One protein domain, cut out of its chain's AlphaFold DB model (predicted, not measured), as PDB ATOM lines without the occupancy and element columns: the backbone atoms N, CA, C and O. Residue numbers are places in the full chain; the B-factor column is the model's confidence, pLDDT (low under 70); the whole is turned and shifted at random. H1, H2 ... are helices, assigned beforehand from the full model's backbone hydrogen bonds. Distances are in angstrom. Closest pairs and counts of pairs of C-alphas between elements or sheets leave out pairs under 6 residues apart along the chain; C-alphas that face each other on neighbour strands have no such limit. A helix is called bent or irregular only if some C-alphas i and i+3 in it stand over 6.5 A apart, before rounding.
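Overview. This is residues 53 to 129 of the 140 residues of an uncharacterized protein of Halobacillus dabanensis (UniProt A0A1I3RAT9). Two helices, H1 and H2, lie side by side as a helical hairpin; short H3 sits by the end where H1 begins, and from there long H4 runs back as a separate arm, with an open gap between it and the hairpin. H4 touches no helix, and residues 108 to 119 and 121 to 127 stand free. The printed part has 77 residues with four named helices, in the order H1, H2, H3, H4, and no named strand; the class is all helix. The whole is loose, with a radius of gyration of the C-alphas of 14.5 A, and spans 42 by 28 by 18 A.

Along the chain. The printed part begins at Ser 53, and H1 follows as residues 54 to 74, 30.7 A from first to last C-alpha, with C-alpha 54 at (3.907, 56.968, 23.117). H2, residues 79 to 91, is 19.2 A long and begins at C-alpha 79 at (-0.733, 28.690, 30.758). H2 is irregular: C-alphas 80 and 83 are 7.8 A apart. H3 is residues 94 to 102. H4, residues 107 to 126, is 26.8 A long and ends at C-alpha 126 at (18.553, 26.390, 17.478). H4 is irregular too, with C-alphas 110 and 113 at 7.0 A.

Arrangement. H1 and H2 touch and form a hairpin; they run opposite ways at a shallow tilt of 6 degrees, and their closest C-alphas, those of Ser 72 and Ser 79, are 5.1 A apart. H1 touches H3 with residues 54 to 58 alone, at a steep tilt of 62 degrees; the closest C-alphas are those of Ile 57 and Lys 94, at 5.9 A. H2 and H3 are close but not clearly touching, with the closest C-alphas, those of Leu 91 and Leu 97, 7.7 A apart. H3 and H4 are also close but not clearly touching: the closest C-alphas, those of Gln 101 and Tyr 107, are 7.9 A apart. Their tilt of 68 degrees is steep, only just short of about perpendicular. H4 is apart from H1 and from H2. In H1 and H3 every O i to N i+4 pair is within hydrogen-bond range; in H2 it is 7 of 9 and in H4 14 of 16.

Size, cuts and confidence. The two C-alphas farthest apart, those of Leu 102 and Gly 129, are 43.0 A apart. The printed part has no cut. The links from H1 to H2, H2 to H3 and H3 to H4 are tight. The mean pLDDT of the printed part is 71.6; residues 53 to 58, 71 to 83, 85 to 86, 104 and 127 to 129 are under 70, which is low confidence in this predicted model.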
ATOM      1  N   SER A  53       8.733  56.650  22.252       66.88
ATOM      2  CA  SER A  53       7.532  57.422  21.901       66.88
ATOM      3  C   SER A  53       6.268  56.729  22.415       66.88
ATOM      4  O   SER A  53       6.222  55.508  22.534       66.88
ATOM      5  N   ASP A  54       5.201  57.491  22.655       64.81
ATOM      6  CA  ASP A  54       3.907  56.968  23.117       64.81
ATOM      7  C   ASP A  54       3.399  55.817  22.246       64.81
ATOM      8  O   ASP A  54       2.929  54.807  22.763       64.81
ATOM      9  N   LYS A  55       3.556  55.962  20.926       66.62
ATOM     10  CA  LYS A  55       3.190  54.931  19.950       66.62
ATOM     11  C   LYS A  55       4.077  53.694  20.066       66.62
ATOM     12  O   LYS A  55       3.581  52.580  19.972       66.62
ATOM     13  N   ASP A  56       5.373  53.879  20.296       69.00
ATOM     14  CA  ASP A  56       6.330  52.776  20.397       69.00
ATOM     15  C   ASP A  56       6.090  51.950  21.668       69.00
ATOM     16  O   ASP A  56       6.242  50.730  21.636       69.00
ATOM     17  N   ILE A  57       5.634  52.578  22.760       68.88
ATOM     18  CA  ILE A  57       5.216  51.861  23.973       68.88
ATOM     19  C   ILE A  57       3.973  51.003  23.703       68.88
ATOM     20  O   ILE A  57       3.941  49.839  24.098       68.88
ATOM     21  N   GLU A  58       2.974  51.541  23.000       69.75
ATOM     22  CA  GLU A  58       1.766  50.786  22.635       69.75
ATOM     23  C   GLU A  58       2.095  49.593  21.720       69.75
ATOM     24  O   GLU A  58       1.601  48.480  21.935       69.75
ATOM     25  N   TYR A  59       2.987  49.785  20.740       71.56
ATOM     26  CA  TYR A  59       3.477  48.691  19.898       71.56
ATOM     27  C   TYR A  59       4.261  47.652  20.697       71.56
ATOM     28  O   TYR A  59       4.099  46.452  20.458       71.56
ATOM     29  N   LEU A  60       5.085  48.081  21.651       73.06
ATOM     30  CA  LEU A  60       5.852  47.183  22.506       73.06
ATOM     31  C   LEU A  60       4.925  46.351  23.402       73.06
ATOM     32  O   LEU A  60       5.072  45.130  23.444       73.06
ATOM     33  N   GLN A  61       3.922  46.971  24.026       72.56
ATOM     34  CA  GLN A  61       2.916  46.273  24.828       72.56
ATOM     35  C   GLN A  61       2.151  45.230  23.990       72.56
ATOM     36  O   GLN A  61       2.044  44.072  24.397       72.56
ATOM     37  N   SER A  62       1.696  45.604  22.788       75.56
ATOM     38  CA  SER A  62       0.994  44.699  21.863       75.56
ATOM     39  C   SER A  62       1.878  43.543  21.377       75.56
ATOM     40  O   SER A  62       1.446  42.390  21.338       75.56
ATOM     41  N   THR A  63       3.145  43.821  21.060       76.19
ATOM     42  CA  THR A  63       4.101  42.797  20.611       76.19
ATOM     43  C   THR A  63       4.402  41.805  21.732       76.19
ATOM     44  O   THR A  63       4.391  40.595  21.506       76.19
ATOM     45  N   VAL A  64       4.627  42.291  22.958       75.38
ATOM     46  CA  VAL A  64       4.851  41.428  24.128       75.38
ATOM     47  C   VAL A  64       3.623  40.564  24.403       75.38
ATOM     48  O   VAL A  64       3.775  39.366  24.642       75.38
ATOM     49  N   GLN A  65       2.416  41.124  24.299       75.19
ATOM     50  CA  GLN A  65       1.179  40.363  24.464       75.19
ATOM     51  C   GLN A  65       1.072  39.215  23.445       75.19
ATOM     52  O   GLN A  65       0.849  38.070  23.836       75.19
ATOM     53  N   GLN A  66       1.326  39.483  22.160       76.69
ATOM     54  CA  GLN A  66       1.300  38.452  21.112       76.69
ATOM     55  C   GLN A  66       2.343  37.348  21.345       76.69
ATOM     56  O   GLN A  66       2.061  36.166  21.144       76.69
ATOM     57  N   VAL A  67       3.546  37.709  21.804       75.44
ATOM     58  CA  VAL A  67       4.596  36.732  22.134       75.44
ATOM     59  C   VAL A  67       4.186  35.862  23.322       75.44
ATOM     60  O   VAL A  67       4.366  34.645  23.278       75.44
ATOM     61  N   VAL A  68       3.605  36.454  24.369       71.31
ATOM     62  CA  VAL A  68       3.098  35.709  25.529       71.31
ATOM     63  C   VAL A  68       1.975  34.756  25.115       71.31
ATOM     64  O   VAL A  68       1.986  33.597  25.530       71.31
ATOM     65  N   GLU A  69       1.044  35.182  24.259       71.56
ATOM     66  CA  GLU A  69      -0.037  34.331  23.738       71.56
ATOM     67  C   GLU A  69       0.502  33.154  22.896       71.56
ATOM     68  O   GLU A  69       0.075  32.004  23.063       71.56
ATOM     69  N   LEU A  70       1.513  33.394  22.054       73.69
ATOM     70  CA  LEU A  70       2.204  32.346  21.290       73.69
ATOM     71  C   LEU A  70       2.948  31.351  22.194       73.69
ATOM     72  O   LEU A  70       2.902  30.139  21.971       73.69
ATOM     73  N   LEU A  71       3.619  31.823  23.244       67.12
ATOM     74  CA  LEU A  71       4.309  30.950  24.200       67.12
ATOM     75  C   LEU A  71       3.325  30.146  25.062       67.12
ATOM     76  O   LEU A  71       3.571  28.973  25.350       67.12
ATOM     77  N   SER A  72       2.197  30.752  25.430       66.06
ATOM     78  CA  SER A  72       1.124  30.108  26.198       66.06
ATOM     79  C   SER A  72       0.433  29.003  25.399       66.06
ATOM     80  O   SER A  72       0.133  27.944  25.942       66.06
ATOM     81  N   SER A  73       0.224  29.218  24.097       65.06
ATOM     82  CA  SER A  73      -0.383  28.222  23.201       65.06
ATOM     83  C   SER A  73       0.564  27.078  22.823       65.06
ATOM     84  O   SER A  73       0.106  25.975  22.531       65.06
ATOM     85  N   THR A  74       1.879  27.301  22.864       61.16
ATOM     86  CA  THR A  74       2.890  26.286  22.516       61.16
ATOM     87  C   THR A  74       3.416  25.491  23.715       61.16
ATOM     88  O   THR A  74       3.988  24.417  23.520       61.16
ATOM     89  N   SER A  75       3.220  25.967  24.951       56.00
ATOM     90  CA  SER A  75       3.709  25.300  26.163       56.00
ATOM     91  C   SER A  75       2.665  25.277  27.294       56.00
ATOM     92  O   SER A  75       2.373  26.320  27.881       56.00
ATOM     93  N   PRO A  76       2.178  24.094  27.722       59.00
ATOM     94  CA  PRO A  76       1.169  23.970  28.784       59.00
ATOM     95  C   PRO A  76       1.677  24.348  30.189       59.00
ATOM     96  O   PRO A  76       0.896  24.422  31.132       59.00
ATOM     97  N   LYS A  77       2.985  24.592  30.365       58.22
ATOM     98  CA  LYS A  77       3.534  25.150  31.616       58.22
ATOM     99  C   LYS A  77       3.362  26.667  31.709       58.22
ATOM    100  O   LYS A  77       3.347  27.197  32.811       58.22
ATOM    101  N   VAL A  78       3.247  27.359  30.576       58.09
ATOM    102  CA  VAL A  78       3.119  28.824  30.526       58.09
ATOM    103  C   VAL A  78       1.677  29.255  30.813       58.09
ATOM    104  O   VAL A  78       1.472  30.262  31.485       58.09
ATOM    105  N   SER A  79       0.682  28.444  30.437       56.81
ATOM    106  CA  SER A  79      -0.733  28.690  30.758       56.81
ATOM    107  C   SER A  79      -1.036  28.703  32.266       56.81
ATOM    108  O   SER A  79      -1.968  29.368  32.699       56.81
ATOM    109  N   ALA A  80      -0.237  28.016  33.090       59.16
ATOM    110  CA  ALA A  80      -0.363  28.062  34.553       59.16
ATOM    111  C   ALA A  80       0.191  29.363  35.172       59.16
ATOM    112  O   ALA A  80      -0.179  29.723  36.287       59.16
ATOM    113  N   GLN A  81       1.049  30.086  34.444       62.12
ATOM    114  CA  GLN A  81       1.696  31.333  34.870       62.12
ATOM    115  C   GLN A  81       1.096  32.578  34.197       62.12
ATOM    116  O   GLN A  81       1.643  33.677  34.303       62.12
ATOM    117  N   GLN A  82      -0.028  32.417  33.501       66.12
ATOM    118  CA  GLN A  82      -0.631  33.440  32.651       66.12
ATOM    119  C   GLN A  82      -1.015  34.707  33.434       66.12
ATOM    120  O   GLN A  82      -0.825  35.817  32.945       66.12
ATOM    121  N   GLU A  83      -1.437  34.566  34.695       68.50
ATOM    122  CA  GLU A  83      -1.676  35.711  35.585       68.50
ATOM    123  C   GLU A  83      -0.399  36.506  35.895       68.50
ATOM    124  O   GLU A  83      -0.418  37.735  35.885       68.50
ATOM    125  N   SER A  84       0.736  35.833  36.108       70.69
ATOM    126  CA  SER A  84       2.022  36.498  36.356       70.69
ATOM    127  C   SER A  84       2.516  37.261  35.124       70.69
ATOM    128  O   SER A  84       3.068  38.354  35.252       70.69
ATOM    129  N   PHE A  85       2.271  36.724  33.924       69.50
ATOM    130  CA  PHE A  85       2.562  37.427  32.673       69.50
ATOM    131  C   PHE A  85       1.636  38.626  32.448       69.50
ATOM    132  O   PHE A  85       2.112  39.668  32.005       69.50
ATOM    133  N   ASN A  86       0.357  38.537  32.822       69.25
ATOM    134  CA  ASN A  86      -0.565  39.675  32.755       69.25
ATOM    135  C   ASN A  86      -0.133  40.824  33.678       69.25
ATOM    136  O   ASN A  86      -0.210  41.988  33.288       69.25
ATOM    137  N   VAL A  87       0.378  40.518  34.874       72.88
ATOM    138  CA  VAL A  87       0.967  41.533  35.765       72.88
ATOM    139  C   VAL A  87       2.183  42.195  35.112       72.88
ATOM    140  O   VAL A  87       2.312  43.417  35.164       72.88
ATOM    141  N   LEU A  88       3.041  41.417  34.447       71.19
ATOM    142  CA  LEU A  88       4.196  41.950  33.723       71.19
ATOM    143  C   LEU A  88       3.771  42.854  32.552       71.19
ATOM    144  O   LEU A  88       4.330  43.931  32.387       71.19
ATOM    145  N   ILE A  89       2.749  42.461  31.786       70.62
ATOM    146  CA  ILE A  89       2.186  43.268  30.688       70.62
ATOM    147  C   ILE A  89       1.607  44.585  31.220       70.62
ATOM    148  O   ILE A  89       1.846  45.636  30.633       70.62
ATOM    149  N   ASN A  90       0.917  44.561  32.363       71.75
ATOM    150  CA  ASN A  90       0.378  45.772  32.990       71.75
ATOM    151  C   ASN A  90       1.470  46.709  33.538       71.75
ATOM    152  O   ASN A  90       1.260  47.920  33.609       71.75
ATOM    153  N   LEU A  91       2.636  46.174  33.915       70.12
ATOM    154  CA  LEU A  91       3.811  46.975  34.278       70.12
ATOM    155  C   LEU A  91       4.482  47.608  33.050       70.12
ATOM    156  O   LEU A  91       5.098  48.662  33.174       70.12
ATOM    157  N   ILE A  92       4.290  47.032  31.863       70.88
ATOM    158  CA  ILE A  92       4.681  47.591  30.559       70.88
ATOM    159  C   ILE A  92       3.566  48.544  30.066       70.88
ATOM    160  O   ILE A  92       3.134  48.525  28.920       70.88
ATOM    161  N   ASN A  93       3.055  49.385  30.966       72.44
ATOM    162  CA  ASN A  93       2.138  50.480  30.650       72.44
ATOM    163  C   ASN A  93       2.961  51.742  30.355       72.44
ATOM    164  O   ASN A  93       3.934  52.032  31.053       72.44
ATOM    165  N   LYS A  94       2.525  52.526  29.366       70.81
ATOM    166  CA  LYS A  94       2.960  53.901  29.080       70.81
ATOM    167  C   LYS A  94       3.330  54.731  30.309       70.81
ATOM    168  O   LYS A  94       4.429  55.278  30.347       70.81
ATOM    169  N   ASP A  95       2.458  54.822  31.303       70.19
ATOM    170  CA  ASP A  95       2.684  55.660  32.480       70.19
ATOM    171  C   ASP A  95       3.818  55.110  33.360       70.19
ATOM    172  O   ASP A  95       4.682  55.862  33.811       70.19
ATOM    173  N   THR A  96       3.890  53.789  33.538       75.56
ATOM    174  CA  THR A  96       4.972  53.126  34.283       75.56
ATOM    175  C   THR A  96       6.306  53.263  33.558       75.56
ATOM    176  O   THR A  96       7.318  53.613  34.167       75.56
ATOM    177  N   LEU A  97       6.314  53.052  32.239       75.06
ATOM    178  CA  LEU A  97       7.549  53.129  31.472       75.06
ATOM    179  C   LEU A  97       8.080  54.566  31.419       75.06
ATOM    180  O   LEU A  97       9.275  54.791  31.626       75.06
ATOM    181  N   LYS A  98       7.196  55.552  31.228       73.44
ATOM    182  CA  LYS A  98       7.566  56.973  31.251       73.44
ATOM    183  C   LYS A  98       8.052  57.431  32.615       73.44
ATOM    184  O   LYS A  98       9.030  58.166  32.681       73.44
ATOM    185  N   THR A  99       7.400  57.017  33.698       73.19
ATOM    186  CA  THR A  99       7.835  57.391  35.054       73.19
ATOM    187  C   THR A  99       9.201  56.799  35.380       73.19
ATOM    188  O   THR A  99      10.076  57.528  35.834       73.19
ATOM    189  N   MET A 100       9.444  55.529  35.058       74.62
ATOM    190  CA  MET A 100      10.780  54.936  35.173       74.62
ATOM    191  C   MET A 100      11.812  55.648  34.283       74.62
ATOM    192  O   MET A 100      12.934  55.883  34.728       74.62
ATOM    193  N   GLN A 101      11.435  56.076  33.075       71.06
ATOM    194  CA  GLN A 101      12.321  56.865  32.213       71.06
ATOM    195  C   GLN A 101      12.658  58.233  32.825       71.06
ATOM    196  O   GLN A 101      13.815  58.645  32.800       71.06
ATOM    197  N   LEU A 102      11.671  58.926  33.407       71.75
ATOM    198  CA  LEU A 102      11.868  60.198  34.119       71.75
ATOM    199  C   LEU A 102      12.784  60.042  35.338       71.75
ATOM    200  O   LEU A 102      13.506  60.971  35.685       71.75
ATOM    201  N   LEU A 103      12.784  58.861  35.957       76.25
ATOM    202  CA  LEU A 103      13.706  58.497  37.034       76.25
ATOM    203  C   LEU A 103      15.111  58.114  36.525       76.25
ATOM    204  O   LEU A 103      15.990  57.841  37.338       76.25
ATOM    205  N   GLY A 104      15.338  58.113  35.207       68.38
ATOM    206  CA  GLY A 104      16.634  57.840  34.582       68.38
ATOM    207  C   GLY A 104      16.832  56.400  34.098       68.38
ATOM    208  O   GLY A 104      17.960  56.011  33.802       68.38
ATOM    209  N   PHE A 105      15.774  55.590  34.013       77.06
ATOM    210  CA  PHE A 105      15.875  54.215  33.522       77.06
ATOM    211  C   PHE A 105      16.100  54.167  32.000       77.06
ATOM    212  O   PHE A 105      15.284  54.673  31.226       77.06
ATOM    213  N   ASN A 106      17.186  53.520  31.561       77.56
ATOM    214  CA  ASN A 106      17.528  53.345  30.147       77.56
ATOM    215  C   ASN A 106      17.065  51.972  29.622       77.56
ATOM    216  O   ASN A 106      17.722  50.950  29.827       77.56
ATOM    217  N   TYR A 107      15.949  51.945  28.892       75.06
ATOM    218  CA  TYR A 107      15.354  50.707  28.367       75.06
ATOM    219  C   TYR A 107      16.199  49.982  27.326       75.06
ATOM    220  O   TYR A 107      16.139  48.751  27.228       75.06
ATOM    221  N   LYS A 108      16.990  50.724  26.547       73.56
ATOM    222  CA  LYS A 108      17.851  50.134  25.524       73.56
ATOM    223  C   LYS A 108      18.913  49.252  26.170       73.56
ATOM    224  O   LYS A 108      19.121  48.130  25.720       73.56
ATOM    225  N   GLU A 109      19.533  49.732  27.243       77.81
ATOM    226  CA  GLU A 109      20.533  48.969  27.993       77.81
ATOM    227  C   GLU A 109      19.905  47.891  28.874       77.81
ATOM    228  O   GLU A 109      20.370  46.755  28.868       77.81
ATOM    229  N   ALA A 110      18.837  48.218  29.602       75.81
ATOM    230  CA  ALA A 110      18.276  47.308  30.596       75.81
ATOM    231  C   ALA A 110      17.508  46.122  29.989       75.81
ATOM    232  O   ALA A 110      17.468  45.050  30.591       75.81
ATOM    233  N   ILE A 111      16.879  46.301  28.821       74.62
ATOM    234  CA  ILE A 111      16.021  45.275  28.200       74.62
ATOM    235  C   ILE A 111      16.436  45.001  26.753       74.62
ATOM    236  O   ILE A 111      16.570  43.840  26.370       74.62
ATOM    237  N   GLY A 112      16.675  46.042  25.951       79.31
ATOM    238  CA  GLY A 112      16.955  45.904  24.517       79.31
ATOM    239  C   GLY A 112      18.199  45.068  24.197       79.31
ATOM    240  O   GLY A 112      18.106  44.077  23.466       79.31
ATOM    241  N   ILE A 113      19.362  45.450  24.742       81.94
ATOM    242  CA  ILE A 113      20.639  44.747  24.524       81.94
ATOM    243  C   ILE A 113      20.571  43.295  25.033       81.94
ATOM    244  O   ILE A 113      20.822  42.398  24.222       81.94
ATOM    245  N   PRO A 114      20.157  43.016  26.292       80.19
ATOM    246  CA  PRO A 114      20.031  41.643  26.777       80.19
ATOM    247  C   PRO A 114      19.085  40.791  25.926       80.19
ATOM    248  O   PRO A 114      19.398  39.643  25.611       80.19
ATOM    249  N   LEU A 115      17.941  41.340  25.502       76.19
ATOM    250  CA  LEU A 115      16.988  40.604  24.670       76.19
ATOM    251  C   LEU A 115      17.565  40.296  23.283       76.19
ATOM    252  O   LEU A 115      17.383  39.190  22.774       76.19
ATOM    253  N   THR A 116      18.302  41.239  22.693       83.44
ATOM    254  CA  THR A 116      18.993  41.041  21.409       83.44
ATOM    255  C   THR A 116      20.041  39.938  21.513       83.44
ATOM    256  O   THR A 116      20.106  39.069  20.643       83.44
ATOM    257  N   GLU A 117      20.822  39.926  22.592       83.50
ATOM    258  CA  GLU A 117      21.826  38.894  22.852       83.50
ATOM    259  C   GLU A 117      21.186  37.514  23.051       83.50
ATOM    260  O   GLU A 117      21.615  36.533  22.440       83.50
ATOM    261  N   VAL A 118      20.113  37.426  23.843       79.88
ATOM    262  CA  VAL A 118      19.367  36.173  24.044       79.88
ATOM    263  C   VAL A 118      18.775  35.669  22.729       79.88
ATOM    264  O   VAL A 118      18.889  34.479  22.436       79.88
ATOM    265  N   CYS A 119      18.190  36.545  21.909       77.25
ATOM    266  CA  CYS A 119      17.672  36.185  20.588       77.25
ATOM    267  C   CYS A 119      18.783  35.687  19.658       77.25
ATOM    268  O   CYS A 119      18.629  34.637  19.032       77.25
ATOM    269  N   ALA A 120      19.918  36.387  19.600       84.69
ATOM    270  CA  ALA A 120      21.074  35.958  18.819       84.69
ATOM    271  C   ALA A 120      21.564  34.574  19.277       84.69
ATOM    272  O   ALA A 120      21.714  33.665  18.461       84.69
ATOM    273  N   ASN A 121      21.714  34.368  20.587       83.19
ATOM    274  CA  ASN A 121      22.113  33.088  21.170       83.19
ATOM    275  C   ASN A 121      21.089  31.976  20.893       83.19
ATOM    276  O   ASN A 121      21.466  30.846  20.578       83.19
ATOM    277  N   ALA A 122      19.790  32.272  20.958       80.19
ATOM    278  CA  ALA A 122      18.729  31.322  20.633       80.19
ATOM    279  C   ALA A 122      18.771  30.909  19.152       80.19
ATOM    280  O   ALA A 122      18.641  29.726  18.840       80.19
ATOM    281  N   ILE A 123      19.021  31.853  18.241       79.19
ATOM    282  CA  ILE A 123      19.203  31.569  16.812       79.19
ATOM    283  C   ILE A 123      20.469  30.732  16.597       79.19
ATOM    284  O   ILE A 123      20.414  29.701  15.929       79.19
ATOM    285  N   HIS A 124      21.599  31.099  17.205       81.50
ATOM    286  CA  HIS A 124      22.841  30.332  17.091       81.50
ATOM    287  C   HIS A 124      22.698  28.895  17.608       81.50
ATOM    288  O   HIS A 124      23.182  27.962  16.972       81.50
ATOM    289  N   THR A 125      21.994  28.701  18.722       78.31
ATOM    290  CA  THR A 125      21.807  27.378  19.337       78.31
ATOM    291  C   THR A 125      20.736  26.528  18.650       78.31
ATOM    292  O   THR A 125      20.890  25.309  18.596       78.31
ATOM    293  N   LYS A 126      19.665  27.130  18.111       71.12
ATOM    294  CA  LYS A 126      18.553  26.390  17.478       71.12
ATOM    295  C   LYS A 126      18.620  26.300  15.954       71.12
ATOM    296  O   LYS A 126      18.126  25.324  15.403       71.12
ATOM    297  N   ILE A 127      19.206  27.290  15.282       66.94
ATOM    298  CA  ILE A 127      19.279  27.394  13.812       66.94
ATOM    299  C   ILE A 127      20.731  27.249  13.319       66.94
ATOM    300  O   ILE A 127      20.965  26.633  12.284       66.94
ATOM    301  N   GLY A 128      21.717  27.752  14.075       61.28
ATOM    302  CA  GLY A 128      23.141  27.793  13.697       61.28
ATOM    303  C   GLY A 128      23.941  26.484  13.806       61.28
ATOM    304  O   GLY A 128      25.093  26.451  13.379       61.28
ATOM    305  N   GLY A 129      23.350  25.397  14.307       50.03
ATOM    306  CA  GLY A 129      23.893  24.044  14.151       50.03
ATOM    307  C   GLY A 129      24.884  23.579  15.227       50.03
ATOM    308  O   GLY A 129      26.047  23.979  15.285       50.03
TER     309      GLY A 129